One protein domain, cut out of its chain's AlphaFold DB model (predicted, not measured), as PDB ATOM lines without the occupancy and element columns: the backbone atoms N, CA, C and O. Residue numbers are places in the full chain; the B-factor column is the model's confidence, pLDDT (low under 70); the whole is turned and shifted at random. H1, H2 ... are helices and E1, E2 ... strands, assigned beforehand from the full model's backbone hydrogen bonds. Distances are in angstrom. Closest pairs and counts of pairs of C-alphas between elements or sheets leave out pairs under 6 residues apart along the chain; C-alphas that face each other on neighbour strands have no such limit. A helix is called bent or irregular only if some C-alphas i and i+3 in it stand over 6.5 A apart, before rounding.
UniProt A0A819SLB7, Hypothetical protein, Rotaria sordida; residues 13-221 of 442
ATOM      1  N   LEU A  13     -27.692 -22.852 -12.218       43.38
ATOM      2  CA  LEU A  13     -27.546 -24.256 -12.653       43.38
ATOM      3  C   LEU A  13     -26.223 -24.961 -12.260       43.38
ATOM      4  O   LEU A  13     -26.298 -26.087 -11.764       43.38
ATOM      5  N   PRO A  14     -25.017 -24.365 -12.391       41.25
ATOM      6  CA  PRO A  14     -23.776 -25.033 -11.966       41.25
ATOM      7  C   PRO A  14     -23.520 -24.939 -10.452       41.25
ATOM      8  O   PRO A  14     -22.832 -25.780  -9.885       41.25
ATOM      9  N   ALA A  15     -24.084 -23.926  -9.787       39.97
ATOM     10  CA  ALA A  15     -23.786 -23.578  -8.395       39.97
ATOM     11  C   ALA A  15     -24.922 -23.912  -7.402       39.97
ATOM     12  O   ALA A  15     -24.705 -23.914  -6.193       39.97
ATOM     13  N   MET A  16     -26.130 -24.243  -7.867       40.62
ATOM     14  CA  MET A  16     -27.136 -24.955  -7.068       40.62
ATOM     15  C   MET A  16     -26.810 -26.430  -6.958       40.62
ATOM     16  O   MET A  16     -27.217 -27.031  -5.976       40.62
ATOM     17  N   MET A  17     -26.048 -27.004  -7.893       41.34
ATOM     18  CA  MET A  17     -25.389 -28.282  -7.638       41.34
ATOM     19  C   MET A  17     -24.506 -28.169  -6.400       41.34
ATOM     20  O   MET A  17     -24.515 -29.105  -5.629       41.34
ATOM     21  N   ASP A  18     -23.840 -27.040  -6.138       42.56
ATOM     22  CA  ASP A  18     -23.029 -26.833  -4.929       42.56
ATOM     23  C   ASP A  18     -23.877 -26.553  -3.674       42.56
ATOM     24  O   ASP A  18     -23.657 -27.183  -2.651       42.56
ATOM     25  N   ILE A  19     -24.932 -25.727  -3.737       42.50
ATOM     26  CA  ILE A  19     -25.848 -25.538  -2.587       42.50
ATOM     27  C   ILE A  19     -26.624 -26.820  -2.269       42.50
ATOM     28  O   ILE A  19     -26.695 -27.215  -1.108       42.50
ATOM     29  N   CYS A  20     -27.173 -27.494  -3.283       39.34
ATOM     30  CA  CYS A  20     -27.759 -28.817  -3.122       39.34
ATOM     31  C   CYS A  20     -26.687 -29.785  -2.645       39.34
ATOM     32  O   CYS A  20     -26.967 -30.461  -1.685       39.34
ATOM     33  N   SER A  21     -25.461 -29.812  -3.180       38.75
ATOM     34  CA  SER A  21     -24.379 -30.697  -2.697       38.75
ATOM     35  C   SER A  21     -23.987 -30.412  -1.248       38.75
ATOM     36  O   SER A  21     -23.749 -31.342  -0.491       38.75
ATOM     37  N   GLN A  22     -23.971 -29.154  -0.811       40.31
ATOM     38  CA  GLN A  22     -23.671 -28.749   0.564       40.31
ATOM     39  C   GLN A  22     -24.847 -29.018   1.518       40.31
ATOM     40  O   GLN A  22     -24.633 -29.386   2.675       40.31
ATOM     41  N   LEU A  23     -26.093 -28.915   1.041       42.25
ATOM     42  CA  LEU A  23     -27.289 -29.396   1.743       42.25
ATOM     43  C   LEU A  23     -27.363 -30.940   1.744       42.25
ATOM     44  O   LEU A  23     -27.752 -31.520   2.755       42.25
ATOM     45  N   ILE A  24     -26.892 -31.601   0.680       40.66
ATOM     46  CA  ILE A  24     -26.771 -33.055   0.466       40.66
ATOM     47  C   ILE A  24     -25.661 -33.636   1.358       40.66
ATOM     48  O   ILE A  24     -25.833 -34.715   1.914       40.66
ATOM     49  N   LEU A  25     -24.576 -32.902   1.634       37.53
ATOM     50  CA  LEU A  25     -23.583 -33.274   2.657       37.53
ATOM     51  C   LEU A  25     -24.187 -33.262   4.076       37.53
ATOM     52  O   LEU A  25     -23.652 -33.881   4.995       37.53
ATOM     53  N   ARG A  26     -25.336 -32.600   4.275       39.78
ATOM     54  CA  ARG A  26     -26.185 -32.758   5.468       39.78
ATOM     55  C   ARG A  26     -27.253 -33.848   5.311       39.78
ATOM     56  O   ARG A  26     -27.781 -34.280   6.335       39.78
ATOM     57  N   TRP A  27     -27.546 -34.310   4.093       41.59
ATOM     58  CA  TRP A  27     -28.467 -35.419   3.822       41.59
ATOM     59  C   TRP A  27     -27.905 -36.799   4.160       41.59
ATOM     60  O   TRP A  27     -28.695 -37.687   4.446       41.59
ATOM     61  N   GLU A  28     -26.587 -36.960   4.317       40.97
ATOM     62  CA  GLU A  28     -25.998 -38.169   4.933       40.97
ATOM     63  C   GLU A  28     -26.479 -38.426   6.384       40.97
ATOM     64  O   GLU A  28     -26.171 -39.461   6.973       40.97
ATOM     65  N   ARG A  29     -27.226 -37.486   6.989       43.06
ATOM     66  CA  ARG A  29     -27.859 -37.632   8.312       43.06
ATOM     67  C   ARG A  29     -29.310 -38.122   8.267       43.06
ATOM     68  O   ARG A  29     -29.827 -38.482   9.323       43.06
ATOM     69  N   PHE A  30     -29.957 -38.109   7.103       45.47
ATOM     70  CA  PHE A  30     -31.237 -38.782   6.889       45.47
ATOM     71  C   PHE A  30     -30.943 -40.222   6.457       45.47
ATOM     72  O   PHE A  30     -29.949 -40.480   5.775       45.47
ATOM     73  N   SER A  31     -31.746 -41.184   6.901       51.88
ATOM     74  CA  SER A  31     -31.626 -42.541   6.382       51.88
ATOM     75  C   SER A  31     -31.988 -42.528   4.891       51.88
ATOM     76  O   SER A  31     -32.765 -41.685   4.437       51.88
ATOM     77  N   GLY A  32     -31.418 -43.444   4.102       63.62
ATOM     78  CA  GLY A  32     -31.712 -43.519   2.663       63.62
ATOM     79  C   GLY A  32     -33.216 -43.591   2.361       63.62
ATOM     80  O   GLY A  32     -33.664 -43.053   1.356       63.62
ATOM     81  N   GLU A  33     -34.008 -44.142   3.288       76.00
ATOM     82  CA  GLU A  33     -35.458 -44.284   3.157       76.00
ATOM     83  C   GLU A  33     -36.210 -42.940   3.096       76.00
ATOM     84  O   GLU A  33     -37.157 -42.818   2.319       76.00
ATOM     85  N   GLU A  34     -35.814 -41.908   3.860       78.00
ATOM     86  CA  GLU A  34     -36.516 -40.611   3.821       78.00
ATOM     87  C   GLU A  34     -36.214 -39.823   2.542       78.00
ATOM     88  O   GLU A  34     -37.091 -39.142   2.003       78.00
ATOM     89  N   ILE A  35     -34.983 -39.932   2.042       76.12
ATOM     90  CA  ILE A  35     -34.570 -39.305   0.782       76.12
ATOM     91  C   ILE A  35     -35.288 -39.981  -0.384       76.12
ATOM     92  O   ILE A  35     -35.866 -39.296  -1.228       76.12
ATOM     93  N   ASP A  36     -35.312 -41.314  -0.395       84.19
ATOM     94  CA  ASP A  36     -36.023 -42.085  -1.409       84.19
ATOM     95  C   ASP A  36     -37.517 -41.753  -1.397       84.19
ATOM     96  O   ASP A  36     -38.113 -41.569  -2.456       84.19
ATOM     97  N   PHE A  37     -38.130 -41.598  -0.220       88.94
ATOM     98  CA  PHE A  37     -39.521 -41.161  -0.115       88.94
ATOM     99  C   PHE A  37     -39.754 -39.789  -0.767       88.94
ATOM    100  O   PHE A  37     -40.658 -39.652  -1.592       88.94
ATOM    101  N   LEU A  38     -38.939 -38.781  -0.431       86.75
ATOM    102  CA  LEU A  38     -39.063 -37.433  -0.996       86.75
ATOM    103  C   LEU A  38     -38.850 -37.426  -2.511       86.75
ATOM    104  O   LEU A  38     -39.594 -36.758  -3.235       86.75
ATOM    105  N   HIS A  39     -37.860 -38.179  -2.992       88.50
ATOM    106  CA  HIS A  39     -37.592 -38.304  -4.416       88.50
ATOM    107  C   HIS A  39     -38.748 -38.975  -5.153       88.50
ATOM    108  O   HIS A  39     -39.258 -38.405  -6.116       88.50
ATOM    109  N   ASN A  40     -39.209 -40.126  -4.656       91.94
ATOM    110  CA  ASN A  40     -40.309 -40.875  -5.256       91.94
ATOM    111  C   ASN A  40     -41.599 -40.050  -5.293       91.94
ATOM    112  O   ASN A  40     -42.292 -40.059  -6.305       91.94
ATOM    113  N   LEU A  41     -41.899 -39.295  -4.230       94.00
ATOM    114  CA  LEU A  41     -43.069 -38.421  -4.190       94.00
ATOM    115  C   LEU A  41     -42.982 -37.299  -5.235       94.00
ATOM    116  O   LEU A  41     -43.961 -37.028  -5.928       94.00
ATOM    117  N   CYS A  42     -41.825 -36.643  -5.367       92.81
ATOM    118  CA  CYS A  42     -41.637 -35.613  -6.391       92.81
ATOM    119  C   CYS A  42     -41.781 -36.199  -7.799       92.81
ATOM    120  O   CYS A  42     -42.488 -35.627  -8.631       92.81
ATOM    121  N   ASP A  43     -41.162 -37.355  -8.049       92.56
ATOM    122  CA  ASP A  43     -41.233 -38.040  -9.339       92.56
ATOM    123  C   ASP A  43     -42.673 -38.463  -9.668       92.56
ATOM    124  O   ASP A  43     -43.124 -38.272 -10.797       92.56
ATOM    125  N   GLU A  44     -43.430 -38.967  -8.689       95.50
ATOM    126  CA  GLU A  44     -44.849 -39.304  -8.841       95.50
ATOM    127  C   GLU A  44     -45.679 -38.067  -9.205       95.50
ATOM    128  O   GLU A  44     -46.427 -38.099 -10.182       95.50
ATOM    129  N   ILE A  45     -45.500 -36.945  -8.497       94.69
ATOM    130  CA  ILE A  45     -46.212 -35.687  -8.777       94.69
ATOM    131  C   ILE A  45     -45.917 -35.186 -10.199       94.69
ATOM    132  O   ILE A  45     -46.839 -34.788 -10.921       94.69
ATOM    133  N   VAL A  46     -44.649 -35.215 -10.626       93.31
ATOM    134  CA  VAL A  46     -44.242 -34.808 -11.982       93.31
ATOM    135  C   VAL A  46     -44.856 -35.735 -13.029       93.31
ATOM    136  O   VAL A  46     -45.421 -35.263 -14.020       93.31
ATOM    137  N   GLN A  47     -44.789 -37.050 -12.816       94.25
ATOM    138  CA  GLN A  47     -45.347 -38.033 -13.742       94.25
ATOM    139  C   GLN A  47     -46.864 -37.911 -13.857       94.25
ATOM    140  O   GLN A  47     -47.385 -37.916 -14.971       94.25
ATOM    141  N   GLU A  48     -47.575 -37.758 -12.742       94.88
ATOM    142  CA  GLU A  48     -49.023 -37.558 -12.741       94.88
ATOM    143  C   GLU A  48     -49.404 -36.262 -13.459       94.88
ATOM    144  O   GLU A  48     -50.302 -36.277 -14.302       94.88
ATOM    145  N   ARG A  49     -48.666 -35.163 -13.243       93.44
ATOM    146  CA  ARG A  49     -48.898 -33.912 -13.983       93.44
ATOM    147  C   ARG A  49     -48.673 -34.069 -15.487       93.44
ATOM    148  O   ARG A  49     -49.428 -33.503 -16.272       93.44
ATOM    149  N   ARG A  50     -47.668 -34.843 -15.910       91.50
ATOM    150  CA  ARG A  50     -47.414 -35.120 -17.335       91.50
ATOM    151  C   ARG A  50     -48.467 -36.045 -17.954       91.50
ATOM    152  O   ARG A  50     -48.839 -35.837 -19.106       91.50
ATOM    153  N   LYS A  51     -48.946 -37.057 -17.219       95.75
ATOM    154  CA  LYS A  51     -50.027 -37.958 -17.670       95.75
ATOM    155  C   LYS A  51     -51.375 -37.245 -17.740       95.75
ATOM    156  O   LYS A  51     -52.182 -37.544 -18.619       95.75
ATOM    157  N   HIS A  52     -51.594 -36.290 -16.839       95.00
ATOM    158  CA  HIS A  52     -52.818 -35.509 -16.725       95.00
ATOM    159  C   HIS A  52     -52.523 -34.000 -16.783       95.00
ATOM    160  O   HIS A  52     -52.675 -33.306 -15.769       95.00
ATOM    161  N   PRO A  53     -52.112 -33.472 -17.958       91.81
ATOM    162  CA  PRO A  53     -51.848 -32.049 -18.119       91.81
ATOM    163  C   PRO A  53     -53.080 -31.217 -17.778       91.81
ATOM    164  O   PRO A  53     -54.214 -31.585 -18.091       91.81
ATOM    165  N   ASN A  54     -52.845 -30.075 -17.149       90.06
ATOM    166  CA  ASN A  54     -53.868 -29.093 -16.837       90.06
ATOM    167  C   ASN A  54     -53.301 -27.684 -17.021       90.06
ATOM    168  O   ASN A  54     -52.086 -27.491 -16.980       90.06
ATOM    169  N   ASP A  55     -54.191 -26.706 -17.160       87.94
ATOM    170  CA  ASP A  55     -53.825 -25.306 -17.396       87.94
ATOM    171  C   ASP A  55     -53.714 -24.502 -16.090       87.94
ATOM    172  O   ASP A  55     -53.866 -23.279 -16.075       87.94
ATOM    173  N   VAL A  56     -53.480 -25.179 -14.958       89.69
ATOM    174  CA  VAL A  56     -53.292 -24.501 -13.671       89.69
ATOM    175  C   VAL A  56     -52.037 -23.636 -13.750       89.69
ATOM    176  O   VAL A  56     -50.972 -24.084 -14.165       89.69
ATOM    177  N   ASN A  57     -52.136 -22.379 -13.332       83.69
ATOM    178  CA  ASN A  57     -50.991 -21.478 -13.323       83.69
ATOM    179  C   ASN A  57     -50.172 -21.649 -12.029       83.69
ATOM    180  O   ASN A  57     -50.194 -20.774 -11.167       83.69
ATOM    181  N   ASP A  58     -49.491 -22.789 -11.887       89.00
ATOM    182  CA  ASP A  58     -48.606 -23.097 -10.756       89.00
ATOM    183  C   ASP A  58     -47.128 -23.201 -11.168       89.00
ATOM    184  O   ASP A  58     -46.782 -23.295 -12.348       89.00
ATOM    185  N   LEU A  59     -46.240 -23.174 -10.170       88.50
ATOM    186  CA  LEU A  59     -44.794 -23.247 -10.381       88.50
ATOM    187  C   LEU A  59     -44.373 -24.560 -11.062       88.50
ATOM    188  O   LEU A  59     -43.471 -24.557 -11.895       88.50
ATOM    189  N   LEU A  60     -45.060 -25.669 -10.775       90.75
ATOM    190  CA  LEU A  60     -44.766 -26.963 -11.386       90.75
ATOM    191  C   LEU A  60     -45.005 -26.943 -12.903       90.75
ATOM    192  O   LEU A  60     -44.156 -27.405 -13.661       90.75
ATOM    193  N   ASN A  61     -46.113 -26.361 -13.363       90.44
ATOM    194  CA  ASN A  61     -46.383 -26.194 -14.789       90.44
ATOM    195  C   ASN A  61     -45.371 -25.259 -15.454       90.44
ATOM    196  O   ASN A  61     -44.979 -25.518 -16.592       90.44
ATOM    197  N   GLN A  62     -44.912 -24.212 -14.763       88.38
ATOM    198  CA  GLN A  62     -43.854 -23.338 -15.283       88.38
ATOM    199  C   GLN A  62     -42.522 -24.088 -15.433       88.38
ATOM    200  O   GLN A  62     -41.852 -23.946 -16.451       88.38
ATOM    201  N   ILE A  63     -42.165 -24.937 -14.466       89.25
ATOM    202  CA  ILE A  63     -40.927 -25.731 -14.480       89.25
ATOM    203  C   ILE A  63     -40.976 -26.845 -15.540       89.25
ATOM    204  O   ILE A  63     -40.010 -27.034 -16.274       89.25
ATOM    205  N   ILE A  64     -42.099 -27.565 -15.660       90.25
ATOM    206  CA  ILE A  64     -42.265 -28.664 -16.629       90.25
ATOM    207  C   ILE A  64     -42.282 -28.146 -18.073       90.25
ATOM    208  O   ILE A  64     -41.713 -28.777 -18.968       90.25
ATOM    209  N   ASN A  65     -42.968 -27.027 -18.319       88.19
ATOM    210  CA  ASN A  65     -43.163 -26.501 -19.671       88.19
ATOM    211  C   ASN A  65     -42.099 -25.474 -20.076       88.19
ATOM    212  O   ASN A  65     -41.945 -25.195 -21.268       88.19
ATOM    213  N   GLY A  66     -41.362 -24.934 -19.105       84.88
ATOM    214  CA  GLY A  66     -40.315 -23.945 -19.297       84.88
ATOM    215  C   GLY A  66     -39.214 -24.421 -20.238       84.88
ATOM    216  O   GLY A  66     -38.742 -25.554 -20.146       84.88
ATOM    217  N   LYS A  67     -38.807 -23.545 -21.158       82.38
ATOM    218  CA  LYS A  67     -37.691 -23.769 -22.083       82.38
ATOM    219  C   LYS A  67     -36.663 -22.664 -21.918       82.38
ATOM    220  O   LYS A  67     -37.030 -21.492 -21.868       82.38
ATOM    221  N   GLU A  68     -35.390 -23.032 -21.879       76.44
ATOM    222  CA  GLU A  68     -34.290 -22.074 -21.882       76.44
ATOM    223  C   GLU A  68     -34.347 -21.237 -23.176       76.44
ATOM    224  O   GLU A  68     -34.354 -21.815 -24.266       76.44
ATOM    225  N   PRO A  69     -34.388 -19.892 -23.103       67.50
ATOM    226  CA  PRO A  69     -34.586 -19.049 -24.284       67.50
ATOM    227  C   PRO A  69     -33.524 -19.213 -25.379       67.50
ATOM    228  O   PRO A  69     -33.839 -19.065 -26.556       67.50
ATOM    229  N   GLU A  70     -32.277 -19.514 -25.008       73.06
ATOM    230  CA  GLU A  70     -31.155 -19.603 -25.952       73.06
ATOM    231  C   GLU A  70     -30.993 -20.997 -26.559       73.06
ATOM    232  O   GLU A  70     -30.785 -21.134 -27.763       73.06
ATOM    233  N   THR A  71     -31.105 -22.047 -25.746       78.62
ATOM    234  CA  THR A  71     -30.864 -23.428 -26.193       78.62
ATOM    235  C   THR A  71     -32.156 -24.171 -26.540       78.62
ATOM    236  O   THR A  71     -32.112 -25.256 -27.117       78.62
ATOM    237  N   SER A  72     -33.315 -23.607 -26.175       79.44
ATOM    238  CA  SER A  72     -34.630 -24.260 -26.207       79.44
ATOM    239  C   SER A  72     -34.710 -25.570 -25.409       79.44
ATOM    240  O   SER A  72     -35.652 -26.346 -25.604       79.44
ATOM    241  N   GLN A  73     -33.753 -25.830 -24.511       81.19
ATOM    242  CA  GLN A  73     -33.737 -27.024 -23.670       81.19
ATOM    243  C   GLN A  73     -34.741 -26.913 -22.521       81.19
ATOM    244  O   GLN A  73     -35.028 -25.828 -22.021       81.19
ATOM    245  N   GLN A  74     -35.279 -28.057 -22.111       85.94
ATOM    246  CA  GLN A  74     -36.108 -28.183 -20.913       85.94
ATOM    247  C   GLN A  74     -35.275 -28.761 -19.774       85.94
ATOM    248  O   GLN A  74     -34.274 -29.442 -20.008       85.94
ATOM    249  N   LEU A  75     -35.714 -28.521 -18.541       84.25
ATOM    250  CA  LEU A  75     -35.113 -29.150 -17.372       84.25
ATOM    251  C   LEU A  75     -35.326 -30.669 -17.419       84.25
ATOM    252  O   LEU A  75     -36.396 -31.151 -17.801       84.25
ATOM    253  N   SER A  76     -34.298 -31.426 -17.030       87.50
ATOM    254  CA  SER A  76     -34.420 -32.873 -16.837       87.50
ATOM    255  C   SER A  76     -35.320 -33.172 -15.638       87.50
ATOM    256  O   SER A  76     -35.381 -32.377 -14.703       87.50
ATOM    257  N   ASP A  77     -35.968 -34.338 -15.618       85.50
ATOM    258  CA  ASP A  77     -36.838 -34.720 -14.494       85.50
ATOM    259  C   ASP A  77     -36.074 -34.746 -13.153       85.50
ATOM    260  O   ASP A  77     -36.602 -34.315 -12.129       85.50
ATOM    261  N   GLU A  78     -34.792 -35.129 -13.167       82.06
ATOM    262  CA  GLU A  78     -33.908 -35.024 -11.999       82.06
ATOM    263  C   GLU A  78     -33.760 -33.576 -11.510       82.06
ATOM    264  O   GLU A  78     -33.863 -33.313 -10.313       82.06
ATOM    265  N   ASN A  79     -33.550 -32.625 -12.425       80.38
ATOM    266  CA  ASN A  79     -33.429 -31.218 -12.062       80.38
ATOM    267  C   ASN A  79     -34.766 -30.676 -11.543       80.38
ATOM    268  O   ASN A  79     -34.790 -30.031 -10.500       80.38
ATOM    269  N   ILE A  80     -35.880 -31.009 -12.202       86.88
ATOM    270  CA  ILE A  80     -37.233 -30.634 -11.762       86.88
ATOM    271  C   ILE A  80     -37.471 -31.086 -10.316       86.88
ATOM    272  O   ILE A  80     -37.882 -30.275  -9.484       86.88
ATOM    273  N   ARG A  81     -37.142 -32.340  -9.987       85.56
ATOM    274  CA  ARG A  81     -37.212 -32.866  -8.618       85.56
ATOM    275  C   ARG A  81     -36.356 -32.054  -7.642       85.56
ATOM    276  O   ARG A  81     -36.850 -31.659  -6.586       85.56
ATOM    277  N   CYS A  82     -35.102 -31.768  -7.989       79.00
ATOM    278  CA  CYS A  82     -34.216 -30.959  -7.146       79.00
ATOM    279  C   CYS A  82     -34.767 -29.543  -6.914       79.00
ATOM    280  O   CYS A  82     -34.701 -29.039  -5.790       79.00
ATOM    281  N   GLN A  83     -35.353 -28.913  -7.935       82.25
ATOM    282  CA  GLN A  83     -35.989 -27.600  -7.800       82.25
ATOM    283  C   GLN A  83     -37.213 -27.667  -6.881       82.25
ATOM    284  O   GLN A  83     -37.325 -26.850  -5.971       82.25
ATOM    285  N   MET A  84     -38.090 -28.666  -7.048       87.06
ATOM    286  CA  MET A  84     -39.259 -28.862  -6.178       87.06
ATOM    287  C   MET A  84     -38.862 -28.980  -4.703       87.06
ATOM    288  O   MET A  84     -39.442 -28.306  -3.849       87.06
ATOM    289  N   LEU A  85     -37.845 -29.792  -4.404       82.38
ATOM    290  CA  LEU A  85     -37.323 -29.928  -3.044       82.38
ATOM    291  C   LEU A  85     -36.683 -28.634  -2.544       82.38
ATOM    292  O   LEU A  85     -36.881 -28.263  -1.388       82.38
ATOM    293  N   THR A  86     -35.955 -27.923  -3.405       78.75
ATOM    294  CA  THR A  86     -35.320 -26.659  -3.026       78.75
ATOM    295  C   THR A  86     -36.350 -25.598  -2.660       78.75
ATOM    296  O   THR A  86     -36.205 -24.978  -1.609       78.75
ATOM    297  N   PHE A  87     -37.406 -25.416  -3.458       82.62
ATOM    298  CA  PHE A  87     -38.469 -24.460  -3.136       82.62
ATOM    299  C   PHE A  87     -39.136 -24.797  -1.800       82.62
ATOM    300  O   PHE A  87     -39.278 -23.922  -0.948       82.62
ATOM    301  N   LEU A  88     -39.438 -26.077  -1.563       81.56
ATOM    302  CA  LEU A  88     -40.063 -26.516  -0.316       81.56
ATOM    303  C   LEU A  88     -39.166 -26.275   0.908       81.56
ATOM    304  O   LEU A  88     -39.641 -25.803   1.939       81.56
ATOM    305  N   VAL A  89     -37.869 -26.574   0.813       76.88
ATOM    306  CA  VAL A  89     -36.926 -26.386   1.927       76.88
ATOM    307  C   VAL A  89     -36.612 -24.907   2.164       76.88
ATOM    308  O   VAL A  89     -36.539 -24.477   3.316       76.88
ATOM    309  N   ALA A  90     -36.420 -24.126   1.098       78.38
ATOM    310  CA  ALA A  90     -36.006 -22.730   1.197       78.38
ATOM    311  C   ALA A  90     -37.118 -21.814   1.736       78.38
ATOM    312  O   ALA A  90     -36.825 -20.899   2.507       78.38
ATOM    313  N   GLU A  91     -38.375 -22.055   1.361       80.44
ATOM    314  CA  GLU A  91     -39.515 -21.191   1.700       80.44
ATOM    315  C   GLU A  91     -40.125 -21.511   3.075       80.44
ATOM    316  O   GLU A  91     -40.447 -20.608   3.849       80.44
ATOM    317  N   LEU A  92     -40.242 -22.798   3.423       82.00
ATOM    318  CA  LEU A  92     -41.072 -23.236   4.547       82.00
ATOM    319  C   LEU A  92     -40.604 -22.677   5.898       82.00
ATOM    320  O   LEU A  92     -41.376 -22.061   6.641       82.00
ATOM    321  N   GLU A  93     -39.342 -22.909   6.263       84.00
ATOM    322  CA  GLU A  93     -38.847 -22.468   7.571       84.00
ATOM    323  C   GLU A  93     -38.538 -20.962   7.612       84.00
ATOM    324  O   GLU A  93     -38.693 -20.338   8.664       84.00
ATOM    325  N   THR A  94     -38.136 -20.350   6.492       88.31
ATOM    326  CA  THR A  94     -37.747 -18.931   6.463       88.31
ATOM    327  C   THR A  94     -38.956 -18.008   6.620       88.31
ATOM    328  O   THR A  94     -38.911 -17.109   7.470       88.31
ATOM    329  N   THR A  95     -40.047 -18.258   5.888       92.38
ATOM    330  CA  THR A  95     -41.285 -17.468   5.982       92.38
ATOM    331  C   THR A  95     -42.013 -17.721   7.301       92.38
ATOM    332  O   THR A  95     -42.423 -16.779   7.983       92.38
ATOM    333  N   SER A  96     -42.106 -18.977   7.751       93.25
ATOM    334  CA  SER A  96     -42.725 -19.282   9.052       93.25
ATOM    335  C   SER A  96     -41.951 -18.680  10.232       93.25
ATOM    336  O   SER A  96     -42.561 -18.201  11.195       93.25
ATOM    337  N   GLY A  97     -40.616 -18.633  10.152       93.19
ATOM    338  CA  GLY A  97     -39.770 -17.912  11.099       93.19
ATOM    339  C   GLY A  97     -40.084 -16.414  11.130       93.19
ATOM    340  O   GLY A  97     -40.231 -15.847  12.214       93.19
ATOM    341  N   LEU A  98     -40.269 -15.788   9.960       95.31
ATOM    342  CA  LEU A  98     -40.570 -14.358   9.827       95.31
ATOM    343  C   LEU A  98     -41.916 -14.042  10.475       95.31
ATOM    344  O   LEU A  98     -42.003 -13.150  11.322       95.31
ATOM    345  N   LEU A  99     -42.949 -14.820  10.152       96.94
ATOM    346  CA  LEU A  99     -44.271 -14.695  10.763       96.94
ATOM    347  C   LEU A  99     -44.207 -14.861  12.285       96.94
ATOM    348  O   LEU A  99     -44.800 -14.080  13.030       96.94
ATOM    349  N   SER A 100     -43.434 -15.836  12.763       96.19
ATOM    350  CA  SER A 100     -43.284 -16.104  14.195       96.19
ATOM    351  C   SER A 100     -42.586 -14.959  14.937       96.19
ATOM    352  O   SER A 100     -43.063 -14.535  15.992       96.19
ATOM    353  N   PHE A 101     -41.487 -14.417  14.396       96.69
ATOM    354  CA  PHE A 101     -40.816 -13.251  14.980       96.69
ATOM    355  C   PHE A 101     -41.686 -11.997  14.912       96.69
ATOM    356  O   PHE A 101     -41.739 -11.248  15.886       96.69
ATOM    357  N   THR A 102     -42.421 -11.804  13.815       97.56
ATOM    358  CA  THR A 102     -43.344 -10.674  13.655       97.56
ATOM    359  C   THR A 102     -44.395 -10.692  14.758       97.56
ATOM    360  O   THR A 102     -44.585  -9.700  15.458       97.56
ATOM    361  N   MET A 103     -45.017 -11.851  14.998       96.00
ATOM    362  CA  MET A 103     -45.981 -12.023  16.086       96.00
ATOM    363  C   MET A 103     -45.378 -11.751  17.462       96.00
ATOM    364  O   MET A 103     -46.003 -11.086  18.292       96.00
ATOM    365  N   TYR A 104     -44.161 -12.237  17.711       95.31
ATOM    366  CA  TYR A 104     -43.453 -11.970  18.959       95.31
ATOM    367  C   TYR A 104     -43.226 -10.463  19.174       95.31
ATOM    368  O   TYR A 104     -43.574  -9.934  20.234       95.31
ATOM    369  N   TYR A 105     -42.694  -9.755  18.173       94.56
ATOM    370  CA  TYR A 105     -42.401  -8.325  18.286       94.56
ATOM    371  C   TYR A 105     -43.663  -7.470  18.371       94.56
ATOM    372  O   TYR A 105     -43.692  -6.529  19.164       94.56
ATOM    373  N   LEU A 106     -44.725  -7.813  17.638       91.19
ATOM    374  CA  LEU A 106     -46.020  -7.146  17.767       91.19
ATOM    375  C   LEU A 106     -46.581  -7.283  19.190       91.19
ATOM    376  O   LEU A 106     -46.993  -6.289  19.784       91.19
ATOM    377  N   LEU A 107     -46.532  -8.478  19.787       85.50
ATOM    378  CA  LEU A 107     -47.003  -8.688  21.161       85.50
ATOM    379  C   LEU A 107     -46.144  -7.978  22.218       85.50
ATOM    380  O   LEU A 107     -46.679  -7.528  23.232       85.50
ATOM    381  N   LYS A 108     -44.825  -7.852  22.006       85.00
ATOM    382  CA  LYS A 108     -43.949  -7.049  22.884       85.00
ATOM    383  C   LYS A 108     -44.155  -5.541  22.715       85.00
ATOM    384  O   LYS A 108     -43.785  -4.794  23.617       85.00
ATOM    385  N   ASN A 109     -44.773  -5.095  21.619       84.00
ATOM    386  CA  ASN A 109     -45.013  -3.684  21.314       84.00
ATOM    387  C   ASN A 109     -46.512  -3.412  21.065       84.00
ATOM    388  O   ASN A 109     -46.923  -3.216  19.919       84.00
ATOM    389  N   PRO A 110     -47.350  -3.339  22.123       79.12
ATOM    390  CA  PRO A 110     -48.805  -3.222  21.979       79.12
ATOM    391  C   PRO A 110     -49.275  -2.020  21.149       79.12
ATOM    392  O   PRO A 110     -50.279  -2.118  20.450       79.12
ATOM    393  N   GLN A 111     -48.553  -0.894  21.192       73.50
ATOM    394  CA  GLN A 111     -48.867   0.288  20.379       73.50
ATOM    395  C   GLN A 111     -48.681   0.013  18.877       73.50
ATOM    396  O   GLN A 111     -49.534   0.383  18.072       73.50
ATOM    397  N   THR A 112     -47.603  -0.684  18.508       83.19
ATOM    398  CA  THR A 112     -47.338  -1.128  17.132       83.19
ATOM    399  C   THR A 112     -48.406  -2.114  16.671       83.19
ATOM    400  O   THR A 112     -48.949  -1.952  15.583       83.19
ATOM    401  N   LEU A 113     -48.774  -3.085  17.515       81.31
ATOM    402  CA  LEU A 113     -49.857  -4.031  17.222       81.31
ATOM    403  C   LEU A 113     -51.191  -3.322  16.967       81.31
ATOM    404  O   LEU A 113     -51.842  -3.604  15.965       81.31
ATOM    405  N   GLN A 114     -51.574  -2.369  17.817       76.88
ATOM    406  CA  GLN A 114     -52.805  -1.597  17.628       76.88
ATOM    407  C   GLN A 114     -52.783  -0.790  16.327       76.88
ATOM    408  O   GLN A 114     -53.783  -0.758  15.614       76.88
ATOM    409  N   LYS A 115     -51.649  -0.166  15.987       81.94
ATOM    410  CA  LYS A 115     -51.509   0.597  14.741       81.94
ATOM    411  C   LYS A 115     -51.562  -0.304  13.500       81.94
ATOM    412  O   LYS A 115     -52.230   0.046  12.534       81.94
ATOM    413  N   ALA A 116     -50.931  -1.477  13.553       88.94
ATOM    414  CA  ALA A 116     -51.005  -2.500  12.509       88.94
ATOM    415  C   ALA A 116     -52.432  -3.028  12.315       88.94
ATOM    416  O   ALA A 116     -52.916  -3.109  11.190       88.94
ATOM    417  N   GLN A 117     -53.145  -3.313  13.407       86.88
ATOM    418  CA  GLN A 117     -54.558  -3.689  13.345       86.88
ATOM    419  C   GLN A 117     -55.427  -2.567  12.766       86.88
ATOM    420  O   GLN A 117     -56.287  -2.840  11.937       86.88
ATOM    421  N   ALA A 118     -55.187  -1.313  13.156       86.38
ATOM    422  CA  ALA A 118     -55.943  -0.169  12.656       86.38
ATOM    423  C   ALA A 118     -55.747   0.067  11.149       86.38
ATOM    424  O   ALA A 118     -56.693   0.478  10.485       86.38
ATOM    425  N   GLU A 119     -54.555  -0.189  10.601       93.81
ATOM    426  CA  GLU A 119     -54.326  -0.166   9.149       93.81
ATOM    427  C   GLU A 119     -55.149  -1.253   8.446       93.81
ATOM    428  O   GLU A 119     -55.912  -0.966   7.528       93.81
ATOM    429  N   VAL A 120     -55.072  -2.490   8.937       93.31
ATOM    430  CA  VAL A 120     -55.832  -3.629   8.398       93.31
ATOM    431  C   VAL A 120     -57.351  -3.406   8.497       93.31
ATOM    432  O   VAL A 120     -58.118  -3.832   7.631       93.31
ATOM    433  N   ASP A 121     -57.814  -2.710   9.534       88.38
ATOM    434  CA  ASP A 121     -59.233  -2.433   9.757       88.38
ATOM    435  C   ASP A 121     -59.846  -1.443   8.760       88.38
ATOM    436  O   ASP A 121     -61.062  -1.477   8.573       88.38
ATOM    437  N   GLN A 122     -59.032  -0.635   8.071       89.75
ATOM    438  CA  GLN A 122     -59.496   0.282   7.020       89.75
ATOM    439  C   GLN A 122     -60.019  -0.453   5.778       89.75
ATOM    440  O   GLN A 122     -60.736   0.132   4.966       89.75
ATOM    441  N   HIS A 123     -59.695  -1.739   5.637       86.75
ATOM    442  CA  HIS A 123     -60.087  -2.561   4.500       86.75
ATOM    443  C   HIS A 123     -61.125  -3.599   4.921       86.75
ATOM    444  O   HIS A 123     -60.893  -4.373   5.847       86.75
ATOM    445  N   ASN A 124     -62.278  -3.640   4.248       81.94
ATOM    446  CA  ASN A 124     -63.335  -4.614   4.553       81.94
ATOM    447  C   ASN A 124     -62.881  -6.055   4.279       81.94
ATOM    448  O   ASN A 124     -63.088  -6.930   5.118       81.94
ATOM    449  N   GLU A 125     -62.220  -6.267   3.144       84.31
ATOM    450  CA  GLU A 125     -61.651  -7.546   2.723       84.31
ATOM    451  C   GLU A 125     -60.158  -7.383   2.431       84.31
ATOM    452  O   GLU A 125     -59.719  -6.330   1.963       84.31
ATOM    453  N   ILE A 126     -59.383  -8.432   2.709       86.38
ATOM    454  CA  ILE A 126     -57.952  -8.479   2.408       86.38
ATOM    455  C   ILE A 126     -57.774  -9.270   1.113       86.38
ATOM    456  O   ILE A 126     -57.772 -10.501   1.122       86.38
ATOM    457  N   THR A 127     -57.669  -8.554  -0.004       81.81
ATOM    458  CA  THR A 127     -57.361  -9.115  -1.327       81.81
ATOM    459  C   THR A 127     -55.914  -8.809  -1.717       81.81
ATOM    460  O   THR A 127     -55.239  -8.018  -1.058       81.81
ATOM    461  N   VAL A 128     -55.428  -9.418  -2.804       74.50
ATOM    462  CA  VAL A 128     -54.060  -9.197  -3.309       74.50
ATOM    463  C   VAL A 128     -53.800  -7.712  -3.601       74.50
ATOM    464  O   VAL A 128     -52.754  -7.195  -3.223       74.50
ATOM    465  N   ASP A 129     -54.784  -6.997  -4.158       78.25
ATOM    466  CA  ASP A 129     -54.672  -5.563  -4.480       78.25
ATOM    467  C   ASP A 129     -54.579  -4.666  -3.236       78.25
ATOM    468  O   ASP A 129     -54.127  -3.523  -3.304       78.25
ATOM    469  N   VAL A 130     -55.029  -5.161  -2.078       80.88
ATOM    470  CA  VAL A 130     -54.922  -4.439  -0.805       80.88
ATOM    471  C   VAL A 130     -53.520  -4.567  -0.216       80.88
ATOM    472  O   VAL A 130     -53.096  -3.668   0.502       80.88
ATOM    473  N   LEU A 131     -52.767  -5.627  -0.532       80.00
ATOM    474  CA  LEU A 131     -51.462  -5.883   0.091       80.00
ATOM    475  C   LEU A 131     -50.473  -4.730  -0.127       80.00
ATOM    476  O   LEU A 131     -49.757  -4.368   0.803       80.00
ATOM    477  N   SER A 132     -50.486  -4.092  -1.303       80.88
ATOM    478  CA  SER A 132     -49.640  -2.926  -1.605       80.88
ATOM    479  C   SER A 132     -50.022  -1.662  -0.819       80.88
ATOM    480  O   SER A 132     -49.223  -0.733  -0.708       80.88
ATOM    481  N   LYS A 133     -51.230  -1.622  -0.240       83.25
ATOM    482  CA  LYS A 133     -51.741  -0.507   0.575       83.25
ATOM    483  C   LYS A 133     -51.421  -0.662   2.064       83.25
ATOM    484  O   LYS A 133     -51.488   0.326   2.790       83.25
ATOM    485  N   LEU A 134     -51.036  -1.859   2.517       87.06
ATOM    486  CA  LEU A 134     -50.708  -2.162   3.917       87.06
ATOM    487  C   LEU A 134     -49.265  -1.749   4.268       87.06
ATOM    488  O   LEU A 134     -48.414  -2.578   4.605       87.06
ATOM    489  N   LYS A 135     -48.978  -0.448   4.151       89.25
ATOM    490  CA  LYS A 135     -47.629   0.131   4.284       89.25
ATOM    491  C   LYS A 135     -47.028  -0.064   5.680       89.25
ATOM    492  O   LYS A 135     -45.815  -0.190   5.831       89.25
ATOM    493  N   TYR A 136     -47.849  -0.076   6.720       87.62
ATOM    494  CA  TYR A 136     -47.400  -0.277   8.090       87.62
ATOM    495  C   TYR A 136     -47.132  -1.753   8.392       87.62
ATOM    496  O   TYR A 136     -46.158  -2.046   9.083       87.62
ATOM    497  N   ILE A 137     -47.920  -2.688   7.845       93.12
ATOM    498  CA  ILE A 137     -47.581  -4.122   7.880       93.12
ATOM    499  C   ILE A 137     -46.253  -4.383   7.160       93.12
ATOM    500  O   ILE A 137     -45.395  -5.073   7.713       93.12
ATOM    501  N   ASP A 138     -46.049  -3.786   5.984       86.25
ATOM    502  CA  ASP A 138     -44.779  -3.838   5.248       86.25
ATOM    503  C   ASP A 138     -43.600  -3.353   6.114       86.25
ATOM    504  O   ASP A 138     -42.615  -4.073   6.297       86.25
ATOM    505  N   ALA A 139     -43.741  -2.190   6.758       85.12
ATOM    506  CA  ALA A 139     -42.729  -1.654   7.668       85.12
ATOM    507  C   ALA A 139     -42.459  -2.568   8.880       85.12
ATOM    508  O   ALA A 139     -41.309  -2.728   9.292       85.12
ATOM    509  N   VAL A 140     -43.493  -3.199   9.449       93.25
ATOM    510  CA  VAL A 140     -43.357  -4.157  10.561       93.25
ATOM    511  C   VAL A 140     -42.563  -5.396  10.139       93.25
ATOM    512  O   VAL A 140     -41.711  -5.868  10.898       93.25
ATOM    513  N   LEU A 141     -42.809  -5.926   8.939       91.44
ATOM    514  CA  LEU A 141     -42.073  -7.071   8.400       91.44
ATOM    515  C   LEU A 141     -40.614  -6.703   8.097       91.44
ATOM    516  O   LEU A 141     -39.709  -7.449   8.480       91.44
ATOM    517  N   LYS A 142     -40.369  -5.528   7.492       83.50
ATOM    518  CA  LYS A 142     -39.014  -4.992   7.250       83.50
ATOM    519  C   LYS A 142     -38.244  -4.859   8.562       83.50
ATOM    520  O   LYS A 142     -37.118  -5.340   8.666       83.50
ATOM    521  N   GLU A 143     -38.867  -4.279   9.587       88.81
ATOM    522  CA  GLU A 143     -38.253  -4.122  10.907       88.81
ATOM    523  C   GLU A 143     -37.999  -5.471  11.591       88.81
ATOM    524  O   GLU A 143     -36.955  -5.673  12.213       88.81
ATOM    525  N   THR A 144     -38.908  -6.433  11.420       91.81
ATOM    526  CA  THR A 144     -38.720  -7.795  11.928       91.81
ATOM    527  C   THR A 144     -37.497  -8.454  11.299       91.81
ATOM    528  O   THR A 144     -36.672  -8.993  12.035       91.81
ATOM    529  N   LEU A 145     -37.320  -8.365   9.977       84.81
ATOM    530  CA  LEU A 145     -36.131  -8.887   9.293       84.81
ATOM    531  C   LEU A 145     -34.860  -8.095   9.623       84.81
ATOM    532  O   LEU A 145     -33.783  -8.680   9.722       84.81
ATOM    533  N   ARG A 146     -34.967  -6.779   9.852       84.12
ATOM    534  CA  ARG A 146     -33.845  -5.950  10.315       84.12
ATOM    535  C   ARG A 146     -33.372  -6.387  11.699       84.12
ATOM    536  O   ARG A 146     -32.169  -6.403  11.969       84.12
ATOM    537  N   LEU A 147     -34.288  -6.734  12.598       81.94
ATOM    538  CA  LEU A 147     -33.946  -7.274  13.911       81.94
ATOM    539  C   LEU A 147     -33.414  -8.701  13.776       81.94
ATOM    540  O   LEU A 147     -32.297  -8.972  14.226       81.94
ATOM    541  N   GLN A 148     -34.169  -9.556  13.089       85.12
ATOM    542  CA  GLN A 148     -34.006 -11.001  13.081       85.12
ATOM    543  C   GLN A 148     -34.225 -11.598  11.675       85.12
ATOM    544  O   GLN A 148     -35.307 -12.108  11.373       85.12
ATOM    545  N   PRO A 149     -33.203 -11.566  10.803       84.94
ATOM    546  CA  PRO A 149     -33.279 -12.216   9.497       84.94
ATOM    547  C   PRO A 149     -33.319 -13.733   9.696       84.94
ATOM    548  O   PRO A 149     -32.467 -14.273  10.382       84.94
ATOM    549  N   THR A 150     -34.295 -14.445   9.138       84.81
ATOM    550  CA  THR A 150     -34.519 -15.870   9.471       84.81
ATOM    551  C   THR A 150     -33.499 -16.820   8.849       84.81
ATOM    552  O   THR A 150     -33.296 -17.918   9.369       84.81
ATOM    553  N   ALA A 151     -32.812 -16.381   7.794       78.31
ATOM    554  CA  ALA A 151     -31.663 -17.046   7.192       78.31
ATOM    555  C   ALA A 151     -30.392 -16.203   7.413       78.31
ATOM    556  O   ALA A 151     -30.081 -15.303   6.637       78.31
ATOM    557  N   SER A 152     -29.645 -16.489   8.481       63.72
ATOM    558  CA  SER A 152     -28.449 -15.713   8.869       63.72
ATOM    559  C   SER A 152     -27.154 -16.129   8.166       63.72
ATOM    560  O   SER A 152     -26.110 -15.533   8.414       63.72
ATOM    561  N   ALA A 153     -27.183 -17.181   7.344       58.50
ATOM    562  CA  ALA A 153     -25.977 -17.876   6.886       58.50
ATOM    563  C   ALA A 153     -25.251 -17.225   5.689       58.50
ATOM    564  O   ALA A 153     -24.279 -17.792   5.200       58.50
ATOM    565  N   PHE A 154     -25.658 -16.034   5.242       48.41
ATOM    566  CA  PHE A 154     -24.937 -15.276   4.213       48.41
ATOM    567  C   PHE A 154     -24.175 -14.114   4.879       48.41
ATOM    568  O   PHE A 154     -24.761 -13.103   5.257       48.41
ATOM    569  N   ALA A 155     -22.868 -14.280   5.088       35.06
ATOM    570  CA  ALA A 155     -21.961 -13.238   5.595       35.06
ATOM    571  C   ALA A 155     -21.365 -12.461   4.387       35.06
ATOM    572  O   ALA A 155     -21.217 -13.070   3.335       35.06
ATOM    573  N   LEU A 156     -20.992 -11.170   4.375       37.72
ATOM    574  CA  LEU A 156     -20.737 -10.120   5.376       37.72
ATOM    575  C   LEU A 156     -21.136  -8.740   4.786       37.72
ATOM    576  O   LEU A 156     -20.294  -8.063   4.209       37.72
ATOM    577  N   GLU A 157     -22.380  -8.287   4.962       43.94
ATOM    578  CA  GLU A 157     -22.799  -6.883   4.753       43.94
ATOM    579  C   GLU A 157     -23.934  -6.510   5.729       43.94
ATOM    580  O   GLU A 157     -24.448  -7.370   6.450       43.94
ATOM    581  N   SER A 158     -24.316  -5.226   5.788       44.88
ATOM    582  CA  SER A 158     -25.439  -4.723   6.595       44.88
ATOM    583  C   SER A 158     -26.728  -5.489   6.268       44.88
ATOM    584  O   SER A 158     -27.367  -5.199   5.266       44.88
ATOM    585  N   LYS A 159     -27.066  -6.488   7.100       56.44
ATOM    586  CA  LYS A 159     -28.283  -7.327   7.100       56.44
ATOM    587  C   LYS A 159     -29.133  -7.228   5.819       56.44
ATOM    588  O   LYS A 159     -30.125  -6.505   5.796       56.44
ATOM    589  N   LYS A 160     -28.775  -8.001   4.788       69.38
ATOM    590  CA  LYS A 160     -29.569  -8.187   3.561       69.38
ATOM    591  C   LYS A 160     -30.407  -9.469   3.683       69.38
ATOM    592  O   LYS A 160     -29.900 -10.548   3.379       69.38
ATOM    593  N   PRO A 161     -31.669  -9.408   4.157       70.94
ATOM    594  CA  PRO A 161     -32.440 -10.604   4.519       70.94
ATOM    595  C   PRO A 161     -32.785 -11.509   3.329       70.94
ATOM    596  O   PRO A 161     -33.169 -12.658   3.531       70.94
ATOM    597  N   PHE A 162     -32.633 -11.005   2.103       78.12
ATOM    598  CA  PHE A 162     -32.891 -11.730   0.864       78.12
ATOM    599  C   PHE A 162     -31.630 -11.917   0.006       78.12
ATOM    600  O   PHE A 162     -31.752 -12.200  -1.180       78.12
ATOM    601  N   GLY A 163     -30.425 -11.792   0.568       69.75
ATOM    602  CA  GLY A 163     -29.181 -11.936  -0.200       69.75
ATOM    603  C   GLY A 163     -28.903 -10.744  -1.124       69.75
ATOM    604  O   GLY A 163     -29.362  -9.639  -0.848       69.75
ATOM    605  N   ASN A 164     -28.106 -10.950  -2.179       61.72
ATOM    606  CA  ASN A 164     -27.623  -9.876  -3.054       61.72
ATOM    607  C   ASN A 164     -27.425 -10.340  -4.510       61.72
ATOM    608  O   ASN A 164     -26.971 -11.465  -4.743       61.72
ATOM    609  N   GLY A 165     -27.690  -9.445  -5.468       63.72
ATOM    610  CA  GLY A 165     -27.412  -9.634  -6.897       63.72
ATOM    611  C   GLY A 165     -28.093 -10.864  -7.510       63.72
ATOM    612  O   GLY A 165     -29.164 -11.283  -7.077       63.72
ATOM    613  N   GLN A 166     -27.436 -11.502  -8.484       56.91
ATOM    614  CA  GLN A 166     -27.944 -12.701  -9.180       56.91
ATOM    615  C   GLN A 166     -28.215 -13.901  -8.252       56.91
ATOM    616  O   GLN A 166     -28.866 -14.864  -8.649       56.91
ATOM    617  N   ARG A 167     -27.711 -13.867  -7.011       64.56
ATOM    618  CA  ARG A 167     -27.901 -14.910  -5.990       64.56
ATOM    619  C   ARG A 167     -28.854 -14.481  -4.876       64.56
ATOM    620  O   ARG A 167     -28.924 -15.146  -3.844       64.56
ATOM    621  N   ALA A 168     -29.580 -13.382  -5.074       67.62
ATOM    622  CA  ALA A 168     -30.657 -12.979  -4.192       67.62
ATOM    623  C   ALA A 168     -31.786 -14.023  -4.179       67.62
ATOM    624  O   ALA A 168     -31.927 -14.871  -5.063       67.62
ATOM    625  N   CYS A 169     -32.607 -13.961  -3.137       78.81
ATOM    626  CA  CYS A 169     -33.729 -14.856  -2.938       78.81
ATOM    627  C   CYS A 169     -34.749 -14.693  -4.070       78.81
ATOM    628  O   CYS A 169     -35.503 -13.720  -4.111       78.81
ATOM    629  N   ILE A 170     -34.826 -15.701  -4.936       80.25
ATOM    630  CA  ILE A 170     -35.825 -15.777  -6.008       80.25
ATOM    631  C   ILE A 170     -37.267 -15.760  -5.464       80.25
ATOM    632  O   ILE A 170     -38.181 -15.265  -6.114       80.25
ATOM    633  N   GLY A 171     -37.467 -16.256  -4.239       82.06
ATOM    634  CA  GLY A 171     -38.756 -16.291  -3.550       82.06
ATOM    635  C   GLY A 171     -39.133 -15.000  -2.816       82.06
ATOM    636  O   GLY A 171     -40.187 -14.978  -2.188       82.06
ATOM    637  N   ARG A 172     -38.320 -13.928  -2.872       83.69
ATOM    638  CA  ARG A 172     -38.541 -12.684  -2.102       83.69
ATOM    639  C   ARG A 172     -39.967 -12.161  -2.250       83.69
ATOM    640  O   ARG A 172     -40.640 -11.941  -1.249       83.69
ATOM    641  N   SER A 173     -40.437 -11.995  -3.485       82.62
ATOM    642  CA  SER A 173     -41.775 -11.457  -3.768       82.62
ATOM    643  C   SER A 173     -42.887 -12.349  -3.218       82.62
ATOM    644  O   SER A 173     -43.864 -11.841  -2.673       82.62
ATOM    645  N   PHE A 174     -42.718 -13.671  -3.320       86.44
ATOM    646  CA  PHE A 174     -43.690 -14.639  -2.823       86.44
ATOM    647  C   PHE A 174     -43.760 -14.616  -1.293       86.44
ATOM    648  O   PHE A 174     -44.827 -14.377  -0.732       86.44
ATOM    649  N   ALA A 175     -42.610 -14.750  -0.624       88.00
ATOM    650  CA  ALA A 175     -42.513 -14.703   0.833       88.00
ATOM    651  C   ALA A 175     -43.068 -13.386   1.397       88.00
ATOM    652  O   ALA A 175     -43.699 -13.374   2.455       88.00
ATOM    653  N   TRP A 176     -42.869 -12.273   0.684       88.50
ATOM    654  CA  TRP A 176     -43.397 -10.969   1.073       88.50
ATOM    655  C   TRP A 176     -44.922 -10.907   0.994       88.50
ATOM    656  O   TRP A 176     -45.574 -10.536   1.971       88.50
ATOM    657  N   GLN A 177     -45.501 -11.314  -0.139       88.44
ATOM    658  CA  GLN A 177     -46.953 -11.348  -0.325       88.44
ATOM    659  C   GLN A 177     -47.626 -12.293   0.671       88.44
ATOM    660  O   GLN A 177     -48.608 -11.906   1.307       88.44
ATOM    661  N   GLU A 178     -47.073 -13.495   0.852       92.19
ATOM    662  CA  GLU A 178     -47.544 -14.460   1.844       92.19
ATOM    663  C   GLU A 178     -47.501 -13.856   3.252       92.19
ATOM    664  O   GLU A 178     -48.488 -13.926   3.987       92.19
ATOM    665  N   SER A 179     -46.393 -13.201   3.614       94.69
ATOM    666  CA  SER A 179     -46.216 -12.637   4.951       94.69
ATOM    667  C   SER A 179     -47.184 -11.496   5.243       94.69
ATOM    668  O   SER A 179     -47.811 -11.484   6.306       94.69
ATOM    669  N   ILE A 180     -47.346 -10.555   4.306       91.88
ATOM    670  CA  ILE A 180     -48.302  -9.449   4.454       91.88
ATOM    671  C   ILE A 180     -49.717 -10.014   4.564       91.88
ATOM    672  O   ILE A 180     -50.442  -9.649   5.489       91.88
ATOM    673  N   LEU A 181     -50.101 -10.928   3.666       92.19
ATOM    674  CA  LEU A 181     -51.434 -11.523   3.655       92.19
ATOM    675  C   LEU A 181     -51.724 -12.272   4.960       92.19
ATOM    676  O   LEU A 181     -52.768 -12.055   5.574       92.19
ATOM    677  N   ALA A 182     -50.800 -13.117   5.416       94.69
ATOM    678  CA  ALA A 182     -50.961 -13.893   6.638       94.69
ATOM    679  C   ALA A 182     -51.088 -12.991   7.872       94.69
ATOM    680  O   ALA A 182     -52.021 -13.161   8.659       94.69
ATOM    681  N   ILE A 183     -50.202 -12.000   8.035       96.56
ATOM    682  CA  ILE A 183     -50.286 -11.056   9.157       96.56
ATOM    683  C   ILE A 183     -51.584 -10.249   9.085       96.56
ATOM    684  O   ILE A 183     -52.292 -10.162  10.088       96.56
ATOM    685  N   ALA A 184     -51.944  -9.721   7.916       94.25
ATOM    686  CA  ALA A 184     -53.168  -8.949   7.737       94.25
ATOM    687  C   ALA A 184     -54.415  -9.768   8.091       94.25
ATOM    688  O   ALA A 184     -55.235  -9.318   8.887       94.25
ATOM    689  N   LEU A 185     -54.537 -10.999   7.584       94.00
ATOM    690  CA  LEU A 185     -55.657 -11.882   7.909       94.00
ATOM    691  C   LEU A 185     -55.708 -12.205   9.405       94.00
ATOM    692  O   LEU A 185     -56.781 -12.149  10.012       94.00
ATOM    693  N   ILE A 186     -54.566 -12.494  10.036       94.38
ATOM    694  CA  ILE A 186     -54.557 -12.789  11.471       94.38
ATOM    695  C   ILE A 186     -54.995 -11.561  12.277       94.38
ATOM    696  O   ILE A 186     -55.849 -11.686  13.153       94.38
ATOM    697  N   LEU A 187     -54.479 -10.372  11.961       92.81
ATOM    698  CA  LEU A 187     -54.825  -9.129  12.654       92.81
ATOM    699  C   LEU A 187     -56.272  -8.674  12.391       92.81
ATOM    700  O   LEU A 187     -56.915  -8.108  13.284       92.81
ATOM    701  N   LYS A 188     -56.815  -8.968  11.203       91.44
ATOM    702  CA  LYS A 188     -58.216  -8.708  10.849       91.44
ATOM    703  C   LYS A 188     -59.168  -9.564  11.676       91.44
ATOM    704  O   LYS A 188     -60.184  -9.067  12.160       91.44
ATOM    705  N   HIS A 189     -58.843 -10.844  11.853       87.25
ATOM    706  CA  HIS A 189     -59.774 -11.823  12.411       87.25
ATOM    707  C   HIS A 189     -59.538 -12.158  13.882       87.25
ATOM    708  O   HIS A 189     -60.470 -12.623  14.542       87.25
ATOM    709  N   PHE A 190     -58.347 -11.909  14.430       87.69
ATOM    710  CA  PHE A 190     -57.987 -12.346  15.775       87.69
ATOM    711  C   PHE A 190     -57.365 -11.236  16.620       87.69
ATOM    712  O   PHE A 190     -56.558 -10.428  16.170       87.69
ATOM    713  N   ASN A 191     -57.729 -11.243  17.899       78.44
ATOM    714  CA  ASN A 191     -56.933 -10.644  18.954       78.44
ATOM    715  C   ASN A 191     -55.904 -11.681  19.405       78.44
ATOM    716  O   ASN A 191     -56.258 -12.834  19.679       78.44
ATOM    717  N   ILE A 192     -54.645 -11.264  19.482       83.62
ATOM    718  CA  ILE A 192     -53.518 -12.115  19.859       83.62
ATOM    719  C   ILE A 192     -52.974 -11.701  21.226       83.62
ATOM    720  O   ILE A 192     -52.903 -10.518  21.548       83.62
ATOM    721  N   GLU A 193     -52.587 -12.681  22.038       76.25
ATOM    722  CA  GLU A 193     -51.989 -12.483  23.362       76.25
ATOM    723  C   GLU A 193     -50.868 -13.498  23.593       76.25
ATOM    724  O   GLU A 193     -50.898 -14.608  23.056       76.25
ATOM    725  N   PHE A 194     -49.908 -13.175  24.463       75.62
ATOM    726  CA  PHE A 194     -48.992 -14.188  24.981       75.62
ATOM    727  C   PHE A 194     -49.767 -15.268  25.753       75.62
ATOM    728  O   PHE A 194     -50.629 -14.961  26.583       75.62
ATOM    729  N   VAL A 195     -49.436 -16.547  25.528       78.25
ATOM    730  CA  VAL A 195     -49.875 -17.614  26.447       78.25
ATOM    731  C   VAL A 195     -49.214 -17.430  27.811       78.25
ATOM    732  O   VAL A 195     -49.895 -17.537  28.831       78.25
ATOM    733  N   ASP A 196     -47.918 -17.121  27.800       79.31
ATOM    734  CA  ASP A 196     -47.098 -16.794  28.964       79.31
ATOM    735  C   ASP A 196     -46.548 -15.361  28.813       79.31
ATOM    736  O   ASP A 196     -45.650 -15.141  27.997       79.31
ATOM    737  N   PRO A 197     -47.071 -14.374  29.567       72.31
ATOM    738  CA  PRO A 197     -46.594 -12.990  29.513       72.31
ATOM    739  C   PRO A 197     -45.115 -12.821  29.892       72.31
ATOM    740  O   PRO A 197     -44.499 -11.824  29.511       72.31
ATOM    741  N   SER A 198     -44.551 -13.782  30.631       76.50
ATOM    742  CA  SER A 198     -43.147 -13.797  31.043       76.50
ATOM    743  C   SER A 198     -42.219 -14.467  30.030       76.50
ATOM    744  O   SER A 198     -41.013 -14.510  30.262       76.50
ATOM    745  N   TYR A 199     -42.750 -14.948  28.896       83.56
ATOM    746  CA  TYR A 199     -41.932 -15.529  27.838       83.56
ATOM    747  C   TYR A 199     -40.839 -14.545  27.401       83.56
ATOM    748  O   TYR A 199     -41.113 -13.410  26.977       83.56
ATOM    749  N   ASP A 200     -39.605 -15.026  27.496       81.81
ATOM    750  CA  ASP A 200     -38.414 -14.367  26.990       81.81
ATOM    751  C   ASP A 200     -37.960 -15.030  25.688       81.81
ATOM    752  O   ASP A 200     -38.147 -16.237  25.497       81.81
ATOM    753  N   LEU A 201     -37.400 -14.234  24.777       89.88
ATOM    754  CA  LEU A 201     -37.066 -14.694  23.434       89.88
ATOM    755  C   LEU A 201     -35.956 -15.741  23.487       89.88
ATOM    756  O   LEU A 201     -34.798 -15.434  23.757       89.88
ATOM    757  N   ARG A 202     -36.299 -16.984  23.144       89.56
ATOM    758  CA  ARG A 202     -35.327 -18.068  22.977       89.56
ATOM    759  C   ARG A 202     -35.164 -18.342  21.496       89.56
ATOM    760  O   ARG A 202     -36.071 -18.892  20.886       89.56
ATOM    761  N   ILE A 203     -34.043 -17.954  20.904       87.12
ATOM    762  CA  ILE A 203     -33.794 -18.233  19.487       87.12
ATOM    763  C   ILE A 203     -33.459 -19.721  19.348       87.12
ATOM    764  O   ILE A 203     -32.515 -20.215  19.960       87.12
ATOM    765  N   GLN A 204     -34.265 -20.443  18.572       83.81
ATOM    766  CA  GLN A 204     -33.971 -21.807  18.157       83.81
ATOM    767  C   GLN A 204     -33.347 -21.757  16.763       83.81
ATOM    768  O   GLN A 204     -33.988 -21.293  15.819       83.81
ATOM    769  N   GLU A 205     -32.116 -22.249  16.655       78.50
ATOM    770  CA  GLU A 205     -31.329 -22.249  15.421       78.50
ATOM    771  C   GLU A 205     -31.250 -23.664  14.828       78.50
ATOM    772  O   GLU A 205     -30.915 -24.629  15.521       78.50
ATOM    773  N   THR A 206     -31.575 -23.790  13.543       78.06
ATOM    774  CA  THR A 206     -31.452 -25.012  12.732       78.06
ATOM    775  C   THR A 206     -30.660 -24.698  11.453       78.06
ATOM    776  O   THR A 206     -29.490 -24.325  11.524       78.06
ATOM    777  N   LEU A 207     -31.266 -24.862  10.272       70.31
ATOM    778  CA  LEU A 207     -30.841 -24.172   9.053       70.31
ATOM    779  C   LEU A 207     -31.297 -22.701   9.078       70.31
ATOM    780  O   LEU A 207     -30.642 -21.841   8.498       70.31
ATOM    781  N   THR A 208     -32.398 -22.427   9.779       81.44
ATOM    782  CA  THR A 208     -33.019 -21.108   9.928       81.44
ATOM    783  C   THR A 208     -33.142 -20.739  11.409       81.44
ATOM    784  O   THR A 208     -32.707 -21.488  12.289       81.44
ATOM    785  N   MET A 209     -33.730 -19.581  11.707       83.12
ATOM    786  CA  MET A 209     -34.029 -19.147  13.070       83.12
ATOM    787  C   MET A 209     -35.528 -18.965  13.297       83.12
ATOM    788  O   MET A 209     -36.243 -18.446  12.439       83.12
ATOM    789  N   LYS A 210     -35.987 -19.309  14.504       90.56
ATOM    790  CA  LYS A 210     -37.364 -19.081  14.973       90.56
ATOM    791  C   LYS A 210     -37.421 -18.872  16.491       90.56
ATOM    792  O   LYS A 210     -36.505 -19.303  17.195       90.56
ATOM    793  N   PRO A 211     -38.477 -18.240  17.034       91.88
ATOM    794  CA  PRO A 211     -38.655 -18.127  18.477       91.88
ATOM    795  C   PRO A 211     -39.077 -19.489  19.066       91.88
ATOM    796  O   PRO A 211     -40.210 -19.950  18.926       91.88
ATOM    797  N   GLY A 212     -38.135 -20.166  19.718       92.06
ATOM    798  CA  GLY A 212     -38.284 -21.492  20.303       92.06
ATOM    799  C   GLY A 212     -39.342 -21.532  21.401       92.06
ATOM    800  O   GLY A 212     -39.310 -20.756  22.360       92.06
ATOM    801  N   GLY A 213     -40.295 -22.458  21.264       91.00
ATOM    802  CA  GLY A 213     -41.373 -22.668  22.234       91.00
ATOM    803  C   GLY A 213     -42.354 -21.499  22.372       91.00
ATOM    804  O   GLY A 213     -43.149 -21.500  23.313       91.00
ATOM    805  N   PHE A 214     -42.313 -20.517  21.467       94.06
ATOM    806  CA  PHE A 214     -43.215 -19.373  21.480       94.06
ATOM    807  C   PHE A 214     -44.656 -19.812  21.209       94.06
ATOM    808  O   PHE A 214     -44.945 -20.524  20.248       94.06
ATOM    809  N   LYS A 215     -45.571 -19.402  22.092       89.94
ATOM    810  CA  LYS A 215     -46.994 -19.732  22.007       89.94
ATOM    811  C   LYS A 215     -47.835 -18.477  22.167       89.94
ATOM    812  O   LYS A 215     -47.655 -17.713  23.119       89.94
ATOM    813  N   ILE A 216     -48.809 -18.333  21.279       88.00
ATOM    814  CA  ILE A 216     -49.808 -17.269  21.323       88.00
ATOM    815  C   ILE A 216     -51.188 -17.845  21.623       88.00
ATOM    816  O   ILE A 216     -51.514 -18.973  21.249       88.00
ATOM    817  N   ARG A 217     -52.001 -17.062  22.323       82.50
ATOM    818  CA  ARG A 217     -53.433 -17.289  22.458       82.50
ATOM    819  C   ARG A 217     -54.126 -16.406  21.434       82.50
ATOM    820  O   ARG A 217     -53.880 -15.205  21.396       82.50
ATOM    821  N   VAL A 218     -55.006 -17.000  20.640       87.38
ATOM    822  CA  VAL A 218     -55.817 -16.282  19.654       87.38
ATOM    823  C   VAL A 218     -57.274 -16.281  20.099       87.38
ATOM    824  O   VAL A 218     -57.786 -17.292  20.585       87.38
ATOM    825  N   ARG A 219     -57.950 -15.142  19.958       76.56
ATOM    826  CA  ARG A 219     -59.400 -15.023  20.148       76.56
ATOM    827  C   ARG A 219     -60.009 -14.359  18.917       76.56
ATOM    828  O   ARG A 219     -59.522 -13.293  18.550       76.56
ATOM    829  N   PRO A 220     -61.057 -14.929  18.299       83.00
ATOM    830  CA  PRO A 220     -61.757 -14.259  17.208       83.00
ATOM    831  C   PRO A 220     -62.203 -12.850  17.622       83.00
ATOM    832  O   PRO A 220     -62.683 -12.650  18.744       83.00
ATOM    833  N   ARG A 221     -62.047 -11.866  16.735       76.06
ATOM    834  CA  ARG A 221     -62.519 -10.498  16.966       76.06
ATOM    835  C   ARG A 221     -64.037 -10.469  16.835       76.06
ATOM    836  O   ARG A 221     -64.589 -10.866  15.818       76.06
TER     837      ARG A 221
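AT A GLANCE: This is residues 13 to 221 of the 442 residues of the protein "Hypothetical protein" of Rotaria sordida (UniProt A0A819SLB7). One long helix, H4, bent but nearly straight, is the spine of this domain: H2 and H3 pack on its first arm H4a with H1 close by, and H7 and H8 pack on its second arm H4b. H5 makes a corner with the end of H4b, H6 packs on H8, and of two small antiparallel pairs of strands, E2-E3 packs on H4b through E3, while E1-E4 lies near the ends of H4b and H8. The printed part has 209 residues, mostly helix, with eight named helices and then four named strands. It is only just compact, close to loose, with a radius of gyration of the C-alphas of 19.8 A and spans of 54 by 38 by 34 A.

HOW THE PARTS SIT: Look first at H4, residues 77 to 108, the hub, by its hydrogen bonds assigned as one helix but bent: C-alphas 90 and 93 are 7.0 A apart, and its arms H4a, residues 77 to 90, and H4b, residues 93 to 108, stand at a shallow tilt of 12 degrees. H1, residues 13 to 24, is close to but not clearly touching H4a, the closest C-alphas being Cys 20 and Thr 86 at 7.9 A. H2, residues 32 to 51, touches H4a with residues 38 to 46 alone, closest at Cys 42 and Arg 81, 5.7 A between C-alphas. H3, residues 59 to 65, only just touches H4a, with 3 pairs of C-alphas within 8 A, closest at Ile 63 and Ile 80, 6.7 A, in a helical hairpin. H5, residues 110 to 121, touches H4b only at the corner, and only just, with 3 pairs; its closest C-alphas are Leu 106 and Leu 113, 5.0 A. H7, residues 135 to 147, is about perpendicular to H4b at 76 degrees, touching it closest at Thr 102 and Thr 144, 5.7 A between C-alphas. H8, residues 172 to 189, touches H4b closest at Thr 95 and Ala 175, 6.0 A, and H6, residues 128 to 131, closest at Leu 131 and Ile 180, 6.5 A. E1, residues 190 to 194, and E4, residues 216 to 220, are antiparallel, with N 191 and O 219 2.8 A apart; in the hairpin of E2, residues 203 to 205, and E3, residues 209 to 211, N 204 and O 210 are 2.9 A apart. Every O i to N i+4 pair is within hydrogen-bond range in H2, H3, H4a, H4b, H5, H7 and H8, and 6 of 8 in H1; H6 is too short for one.

IN THESE COORDINATES: Find C-alpha 13 at (-27.546, -24.256, -12.653), where H1 begins. H2 is 27.9 A long, H4a 19.8 A, H4b 22.3 A and H8 25.7 A. E4 ends at C-alpha 220, (-61.757, -14.259, 17.208).

THE WHOLE: The printed part has no cut; the links H3 to H4 and H7 to H8 are long. Confidence is under 70 at residues 13 to 32, 69, 152 to 160 and 163 to 168.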